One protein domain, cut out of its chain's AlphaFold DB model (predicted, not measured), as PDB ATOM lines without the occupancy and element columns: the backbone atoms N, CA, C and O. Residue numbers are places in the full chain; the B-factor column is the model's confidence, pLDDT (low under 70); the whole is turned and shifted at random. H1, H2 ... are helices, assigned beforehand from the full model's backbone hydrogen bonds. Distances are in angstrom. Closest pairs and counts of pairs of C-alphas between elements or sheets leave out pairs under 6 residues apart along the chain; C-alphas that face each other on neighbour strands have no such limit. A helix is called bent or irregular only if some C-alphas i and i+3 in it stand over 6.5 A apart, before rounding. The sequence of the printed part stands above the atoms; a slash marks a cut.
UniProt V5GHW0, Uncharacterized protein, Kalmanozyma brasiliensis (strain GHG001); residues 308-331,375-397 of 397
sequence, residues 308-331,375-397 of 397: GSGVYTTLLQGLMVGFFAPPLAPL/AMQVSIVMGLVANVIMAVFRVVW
ATOM      1  N   GLY A 308     -23.081  -6.328   4.490       44.84
ATOM      2  CA  GLY A 308     -23.226  -7.668   3.890       44.84
ATOM      3  C   GLY A 308     -22.383  -8.752   4.565       44.84
ATOM      4  O   GLY A 308     -22.727  -9.933   4.507       44.84
ATOM      5  N   SER A 309     -21.275  -8.367   5.210       48.06
ATOM      6  CA  SER A 309     -20.191  -9.296   5.566       48.06
ATOM      7  C   SER A 309     -20.615 -10.390   6.558       48.06
ATOM      8  O   SER A 309     -20.249 -11.537   6.355       48.06
ATOM      9  N   GLY A 310     -21.486 -10.125   7.540       50.81
ATOM     10  CA  GLY A 310     -21.919 -11.149   8.514       50.81
ATOM     11  C   GLY A 310     -22.675 -12.345   7.909       50.81
ATOM     12  O   GLY A 310     -22.559 -13.480   8.379       50.81
ATOM     13  N   VAL A 311     -23.429 -12.118   6.829       56.78
ATOM     14  CA  VAL A 311     -24.119 -13.191   6.095       56.78
ATOM     15  C   VAL A 311     -23.123 -13.947   5.216       56.78
ATOM     16  O   VAL A 311     -23.153 -15.173   5.172       56.78
ATOM     17  N   TYR A 312     -22.189 -13.244   4.570       56.12
ATOM     18  CA  TYR A 312     -21.148 -13.885   3.764       56.12
ATOM     19  C   TYR A 312     -20.150 -14.675   4.607       56.12
ATOM     20  O   TYR A 312     -19.772 -15.762   4.190       56.12
ATOM     21  N   THR A 313     -19.756 -14.198   5.790       65.12
ATOM     22  CA  THR A 313     -18.850 -14.925   6.688       65.12
ATOM     23  C   THR A 313     -19.512 -16.184   7.226       65.12
ATOM     24  O   THR A 313     -18.883 -17.233   7.213       65.12
ATOM     25  N   THR A 314     -20.795 -16.139   7.595       68.81
ATOM     26  CA  THR A 314     -21.538 -17.333   8.040       68.81
ATOM     27  C   THR A 314     -21.815 -18.324   6.899       68.81
ATOM     28  O   THR A 314     -21.691 -19.536   7.095       68.81
ATOM     29  N   LEU A 315     -22.110 -17.846   5.684       68.75
ATOM     30  CA  LEU A 315     -22.218 -18.690   4.483       68.75
ATOM     31  C   LEU A 315     -20.878 -19.317   4.097       68.75
ATOM     32  O   LEU A 315     -20.828 -20.517   3.830       68.75
ATOM     33  N   LEU A 316     -19.801 -18.532   4.091       72.94
ATOM     34  CA  LEU A 316     -18.452 -18.987   3.767       72.94
ATOM     35  C   LEU A 316     -17.946 -19.969   4.823       72.94
ATOM     36  O   LEU A 316     -17.424 -21.018   4.465       72.94
ATOM     37  N   GLN A 317     -18.162 -19.683   6.108       75.06
ATOM     38  CA  GLN A 317     -17.816 -20.578   7.210       75.06
ATOM     39  C   GLN A 317     -18.571 -21.905   7.097       75.06
ATOM     40  O   GLN A 317     -17.948 -22.959   7.187       75.06
ATOM     41  N   GLY A 318     -19.880 -21.886   6.826       67.00
ATOM     42  CA  GLY A 318     -20.645 -23.116   6.607       67.00
ATOM     43  C   GLY A 318     -20.207 -23.888   5.355       67.00
ATOM     44  O   GLY A 318     -20.112 -25.115   5.395       67.00
ATOM     45  N   LEU A 319     -19.839 -23.187   4.277       71.69
ATOM     46  CA  LEU A 319     -19.294 -23.795   3.060       71.69
ATOM     47  C   LEU A 319     -17.920 -24.433   3.308       71.69
ATOM     48  O   LEU A 319     -17.683 -25.556   2.863       71.69
ATOM     49  N   MET A 320     -17.032 -23.773   4.057       76.25
ATOM     50  CA  MET A 320     -15.730 -24.334   4.427       76.25
ATOM     51  C   MET A 320     -15.884 -25.536   5.364       76.25
ATOM     52  O   MET A 320     -15.262 -26.570   5.128       76.25
ATOM     53  N   VAL A 321     -16.761 -25.466   6.370       74.38
ATOM     54  CA  VAL A 321     -17.039 -26.609   7.255       74.38
ATOM     55  C   VAL A 321     -17.608 -27.790   6.456       74.38
ATOM     56  O   VAL A 321     -17.110 -28.907   6.590       74.38
ATOM     57  N   GLY A 322     -18.577 -27.561   5.564       66.44
ATOM     58  CA  GLY A 322     -19.160 -28.609   4.716       66.44
ATOM     59  C   GLY A 322     -18.180 -29.226   3.707       66.44
ATOM     60  O   GLY A 322     -18.283 -30.412   3.396       66.44
ATOM     61  N   PHE A 323     -17.204 -28.455   3.220       72.00
ATOM     62  CA  PHE A 323     -16.192 -28.933   2.274       72.00
ATOM     63  C   PHE A 323     -15.051 -29.706   2.961       72.00
ATOM     64  O   PHE A 323     -14.648 -30.764   2.472       72.00
ATOM     65  N   PHE A 324     -14.548 -29.220   4.103       70.56
ATOM     66  CA  PHE A 324     -13.345 -29.759   4.759       70.56
ATOM     67  C   PHE A 324     -13.615 -30.767   5.886       70.56
ATOM     68  O   PHE A 324     -12.739 -31.579   6.179       70.56
ATOM     69  N   ALA A 325     -14.802 -30.787   6.501       66.56
ATOM     70  CA  ALA A 325     -15.109 -31.754   7.563       66.56
ATOM     71  C   ALA A 325     -15.238 -33.221   7.081       66.56
ATOM     72  O   ALA A 325     -14.712 -34.109   7.761       66.56
ATOM     73  N   PRO A 326     -15.856 -33.533   5.919       65.94
ATOM     74  CA  PRO A 326     -15.990 -34.916   5.450       65.94
ATOM     75  C   PRO A 326     -14.665 -35.687   5.255       65.94
ATOM     76  O   PRO A 326     -14.605 -36.846   5.668       65.94
ATOM     77  N   PRO A 327     -13.581 -35.108   4.691       64.38
ATOM     78  CA  PRO A 327     -12.298 -35.809   4.577       64.38
ATOM     79  C   PRO A 327     -11.537 -35.958   5.908       64.38
ATOM     80  O   PRO A 327     -10.649 -36.804   5.993       64.38
ATOM     81  N   LEU A 328     -11.881 -35.187   6.951       57.91
ATOM     82  CA  LEU A 328     -11.259 -35.269   8.284       57.91
ATOM     83  C   LEU A 328     -11.980 -36.240   9.238       57.91
ATOM     84  O   LEU A 328     -11.360 -36.755  10.166       57.91
ATOM     85  N   ALA A 329     -13.255 -36.557   8.994       60.31
ATOM     86  CA  ALA A 329     -14.029 -37.508   9.798       60.31
ATOM     87  C   ALA A 329     -13.376 -38.905   9.976       60.31
ATOM     88  O   ALA A 329     -13.378 -39.412  11.104       60.31
ATOM     89  N   PRO A 330     -12.754 -39.542   8.958       56.06
ATOM     90  CA  PRO A 330     -12.088 -40.829   9.165       56.06
ATOM     91  C   PRO A 330     -10.774 -40.731   9.959       56.06
ATOM     92  O   PRO A 330     -10.306 -41.756  10.444       56.06
ATOM     93  N   LEU A 331     -10.182 -39.542  10.147       56.84
ATOM     94  CA  LEU A 331      -8.968 -39.381  10.965       56.84
ATOM     95  C   LEU A 331      -9.269 -39.314  12.471       56.84
ATOM     96  O   LEU A 331      -8.413 -39.687  13.271       56.84
ATOM     97  N   ALA A 375     -29.840 -20.597   7.333       67.12
ATOM     98  CA  ALA A 375     -28.857 -20.236   6.311       67.12
ATOM     99  C   ALA A 375     -27.544 -21.039   6.417       67.12
ATOM    100  O   ALA A 375     -26.958 -21.404   5.398       67.12
ATOM    101  N   MET A 376     -27.105 -21.360   7.637       70.38
ATOM    102  CA  MET A 376     -25.911 -22.169   7.893       70.38
ATOM    103  C   MET A 376     -26.148 -23.641   7.542       70.38
ATOM    104  O   MET A 376     -25.289 -24.285   6.947       70.38
ATOM    105  N   GLN A 377     -27.336 -24.173   7.838       72.25
ATOM    106  CA  GLN A 377     -27.691 -25.543   7.454       72.25
ATOM    107  C   GLN A 377     -27.696 -25.717   5.929       72.25
ATOM    108  O   GLN A 377     -27.130 -26.680   5.411       72.25
ATOM    109  N   VAL A 378     -28.271 -24.756   5.198       77.38
ATOM    110  CA  VAL A 378     -28.292 -24.783   3.728       77.38
ATOM    111  C   VAL A 378     -26.877 -24.670   3.145       77.38
ATOM    112  O   VAL A 378     -26.555 -25.394   2.200       77.38
ATOM    113  N   SER A 379     -26.005 -23.825   3.710       73.38
ATOM    114  CA  SER A 379     -24.634 -23.659   3.207       73.38
ATOM    115  C   SER A 379     -23.754 -24.893   3.432       73.38
ATOM    116  O   SER A 379     -22.982 -25.256   2.542       73.38
ATOM    117  N   ILE A 380     -23.929 -25.604   4.551       75.75
ATOM    118  CA  ILE A 380     -23.227 -26.868   4.831       75.75
ATOM    119  C   ILE A 380     -23.617 -27.952   3.823       75.75
ATOM    120  O   ILE A 380     -22.747 -28.636   3.279       75.75
ATOM    121  N   VAL A 381     -24.914 -28.093   3.531       78.56
ATOM    122  CA  VAL A 381     -25.402 -29.064   2.538       78.56
ATOM    123  C   VAL A 381     -24.841 -28.741   1.151       78.56
ATOM    124  O   VAL A 381     -24.385 -29.640   0.445       78.56
ATOM    125  N   MET A 382     -24.810 -27.460   0.773       80.31
ATOM    126  CA  MET A 382     -24.271 -27.011  -0.513       80.31
ATOM    127  C   MET A 382     -22.759 -27.283  -0.627       80.31
ATOM    128  O   MET A 382     -22.302 -27.791  -1.653       80.31
ATOM    129  N   GLY A 383     -21.995 -27.052   0.449       78.25
ATOM    130  CA  GLY A 383     -20.569 -27.393   0.530       78.25
ATOM    131  C   GLY A 383     -20.295 -28.895   0.372       78.25
ATOM    132  O   GLY A 383     -19.371 -29.285  -0.345       78.25
ATOM    133  N   LEU A 384     -21.138 -29.749   0.962       79.44
ATOM    134  CA  LEU A 384     -21.036 -31.206   0.820       79.44
ATOM    135  C   LEU A 384     -21.349 -31.659  -0.613       79.44
ATOM    136  O   LEU A 384     -20.616 -32.473  -1.178       79.44
ATOM    137  N   VAL A 385     -22.389 -31.097  -1.236       83.94
ATOM    138  CA  VAL A 385     -22.740 -31.380  -2.640       83.94
ATOM    139  C   VAL A 385     -21.608 -30.971  -3.585       83.94
ATOM    140  O   VAL A 385     -21.237 -31.753  -4.459       83.94
ATOM    141  N   ALA A 386     -21.008 -29.793  -3.390       80.12
ATOM    142  CA  ALA A 386     -19.868 -29.339  -4.186       80.12
ATOM    143  C   ALA A 386     -18.659 -30.287  -4.067       80.12
ATOM    144  O   ALA A 386     -18.012 -30.589  -5.072       80.12
ATOM    145  N   ASN A 387     -18.392 -30.813  -2.867       79.19
ATOM    146  CA  ASN A 387     -17.332 -31.796  -2.641       79.19
ATOM    147  C   ASN A 387     -17.613 -33.124  -3.375       79.19
ATOM    148  O   ASN A 387     -16.745 -33.645  -4.074       79.19
ATOM    149  N   VAL A 388     -18.849 -33.634  -3.310       82.19
ATOM    150  CA  VAL A 388     -19.254 -34.849  -4.043       82.19
ATOM    151  C   VAL A 388     -19.120 -34.658  -5.554       82.19
ATOM    152  O   VAL A 388     -18.593 -35.536  -6.236       82.19
ATOM    153  N   ILE A 389     -19.540 -33.507  -6.084       85.50
ATOM    154  CA  ILE A 389     -19.398 -33.186  -7.510       85.50
ATOM    155  C   ILE A 389     -17.916 -33.190  -7.908       85.50
ATOM    156  O   ILE A 389     -17.556 -33.846  -8.884       85.50
ATOM    157  N   MET A 390     -17.045 -32.538  -7.135       81.00
ATOM    158  CA  MET A 390     -15.598 -32.524  -7.391       81.00
ATOM    159  C   MET A 390     -14.968 -33.922  -7.312       81.00
ATOM    160  O   MET A 390     -14.117 -34.255  -8.138       81.00
ATOM    161  N   ALA A 391     -15.405 -34.763  -6.373       77.31
ATOM    162  CA  ALA A 391     -14.951 -36.147  -6.266       77.31
ATOM    163  C   ALA A 391     -15.353 -36.977  -7.496       77.31
ATOM    164  O   ALA A 391     -14.525 -37.705  -8.037       77.31
ATOM    165  N   VAL A 392     -16.588 -36.824  -7.985       85.50
ATOM    166  CA  VAL A 392     -17.051 -37.490  -9.214       85.50
ATOM    167  C   VAL A 392     -16.272 -36.988 -10.430       85.50
ATOM    168  O   VAL A 392     -15.797 -37.803 -11.218       85.50
ATOM    169  N   PHE A 393     -16.064 -35.673 -10.560       84.06
ATOM    170  CA  PHE A 393     -15.254 -35.108 -11.643       84.06
ATOM    171  C   PHE A 393     -13.822 -35.656 -11.645       84.06
ATOM    172  O   PHE A 393     -13.312 -35.977 -12.711       84.06
ATOM    173  N   ARG A 394     -13.205 -35.838 -10.471       76.38
ATOM    174  CA  ARG A 394     -11.854 -36.405 -10.325       76.38
ATOM    175  C   ARG A 394     -11.764 -37.920 -10.562       76.38
ATOM    176  O   ARG A 394     -10.668 -38.444 -10.709       76.38
ATOM    177  N   VAL A 395     -12.884 -38.638 -10.529       80.88
ATOM    178  CA  VAL A 395     -12.927 -40.074 -10.864       80.88
ATOM    179  C   VAL A 395     -13.188 -40.283 -12.357       80.88
ATOM    180  O   VAL A 395     -12.763 -41.287 -12.923       80.88
ATOM    181  N   VAL A 396     -13.896 -39.349 -12.994       83.81
ATOM    182  CA  VAL A 396     -14.268 -39.418 -14.415       83.81
ATOM    183  C   VAL A 396     -13.166 -38.881 -15.341       83.81
ATOM    184  O   VAL A 396     -13.081 -39.326 -16.485       83.81
ATOM    185  N   TRP A 397     -12.334 -37.957 -14.858       66.44
ATOM    186  CA  TRP A 397     -11.156 -37.404 -15.538       66.44
ATOM    187  C   TRP A 397      -9.884 -37.756 -14.777       66.44
ATOM    188  O   TRP A 397      -8.893 -38.123 -15.449       66.44
TER     189      TRP A 397
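AT A GLANCE: This is residues 308 to 331 and 375 to 397 of the 397 residues of an uncharacterized protein of Kalmanozyma brasiliensis (strain GHG001) (UniProt V5GHW0). Two long helices, H1 and H2, make a loose, lopsided V: the first part of H2 packs on H1 around Gly 322 and Ile 380, and from there the two spread away from each other toward their last residues. H1 has a kink of 42 degrees near residue 325, and residues 389 to 397 stick out, of which 389 to 396 belong to H2. The printed part has 47 residues with two named helices, H1 then H2, and no named strand, and its class is all helix. It is loose, with a radius of gyration of the C-alphas of 12.0 A, and only just elongated, spanning 38 by 25 by 14 A.

IN THESE COORDINATES: Find C-alpha 309 at (-20.191, -9.296, 5.566); from there H1, residues 309 to 331, runs 32.6 A to C-alpha 331 at (-8.968, -39.381, 10.965). H1 is irregular, but only just: C-alphas 327 and 330 are 6.8 A apart. H2, residues 375 to 396, runs 31.8 A and ends at C-alpha 396 at (-14.268, -39.418, -14.415).

HOW THE PARTS SIT: Start at Gly 322 of H1 and look across to Ile 380 of H2: their C-alphas, the closest of the two helices, are 4.4 A apart. H1 and H2 touch, with 31 pairs of C-alphas within 8 A. Their lines, that of H1 a rough one, stand at a steep tilt of 50 degrees, and they run the same way. In H2 every O i to N i+4 pair is within hydrogen-bond range; in H1 14 of 19 are.

THE WHOLE: The two C-alphas farthest apart, those of Gly 308 and Val 396, are 37.7 A apart. The link from H1 to H2 is across the cut: residues 332 to 374 are not printed, and C-alphas 331 and 375 are 28.0 A apart. Mean pLDDT of the printed part is 70.9; look for values under 70 at residues 308 to 315, 318, 322, 325 to 331, 375 and 397, the last being the chain's last residue.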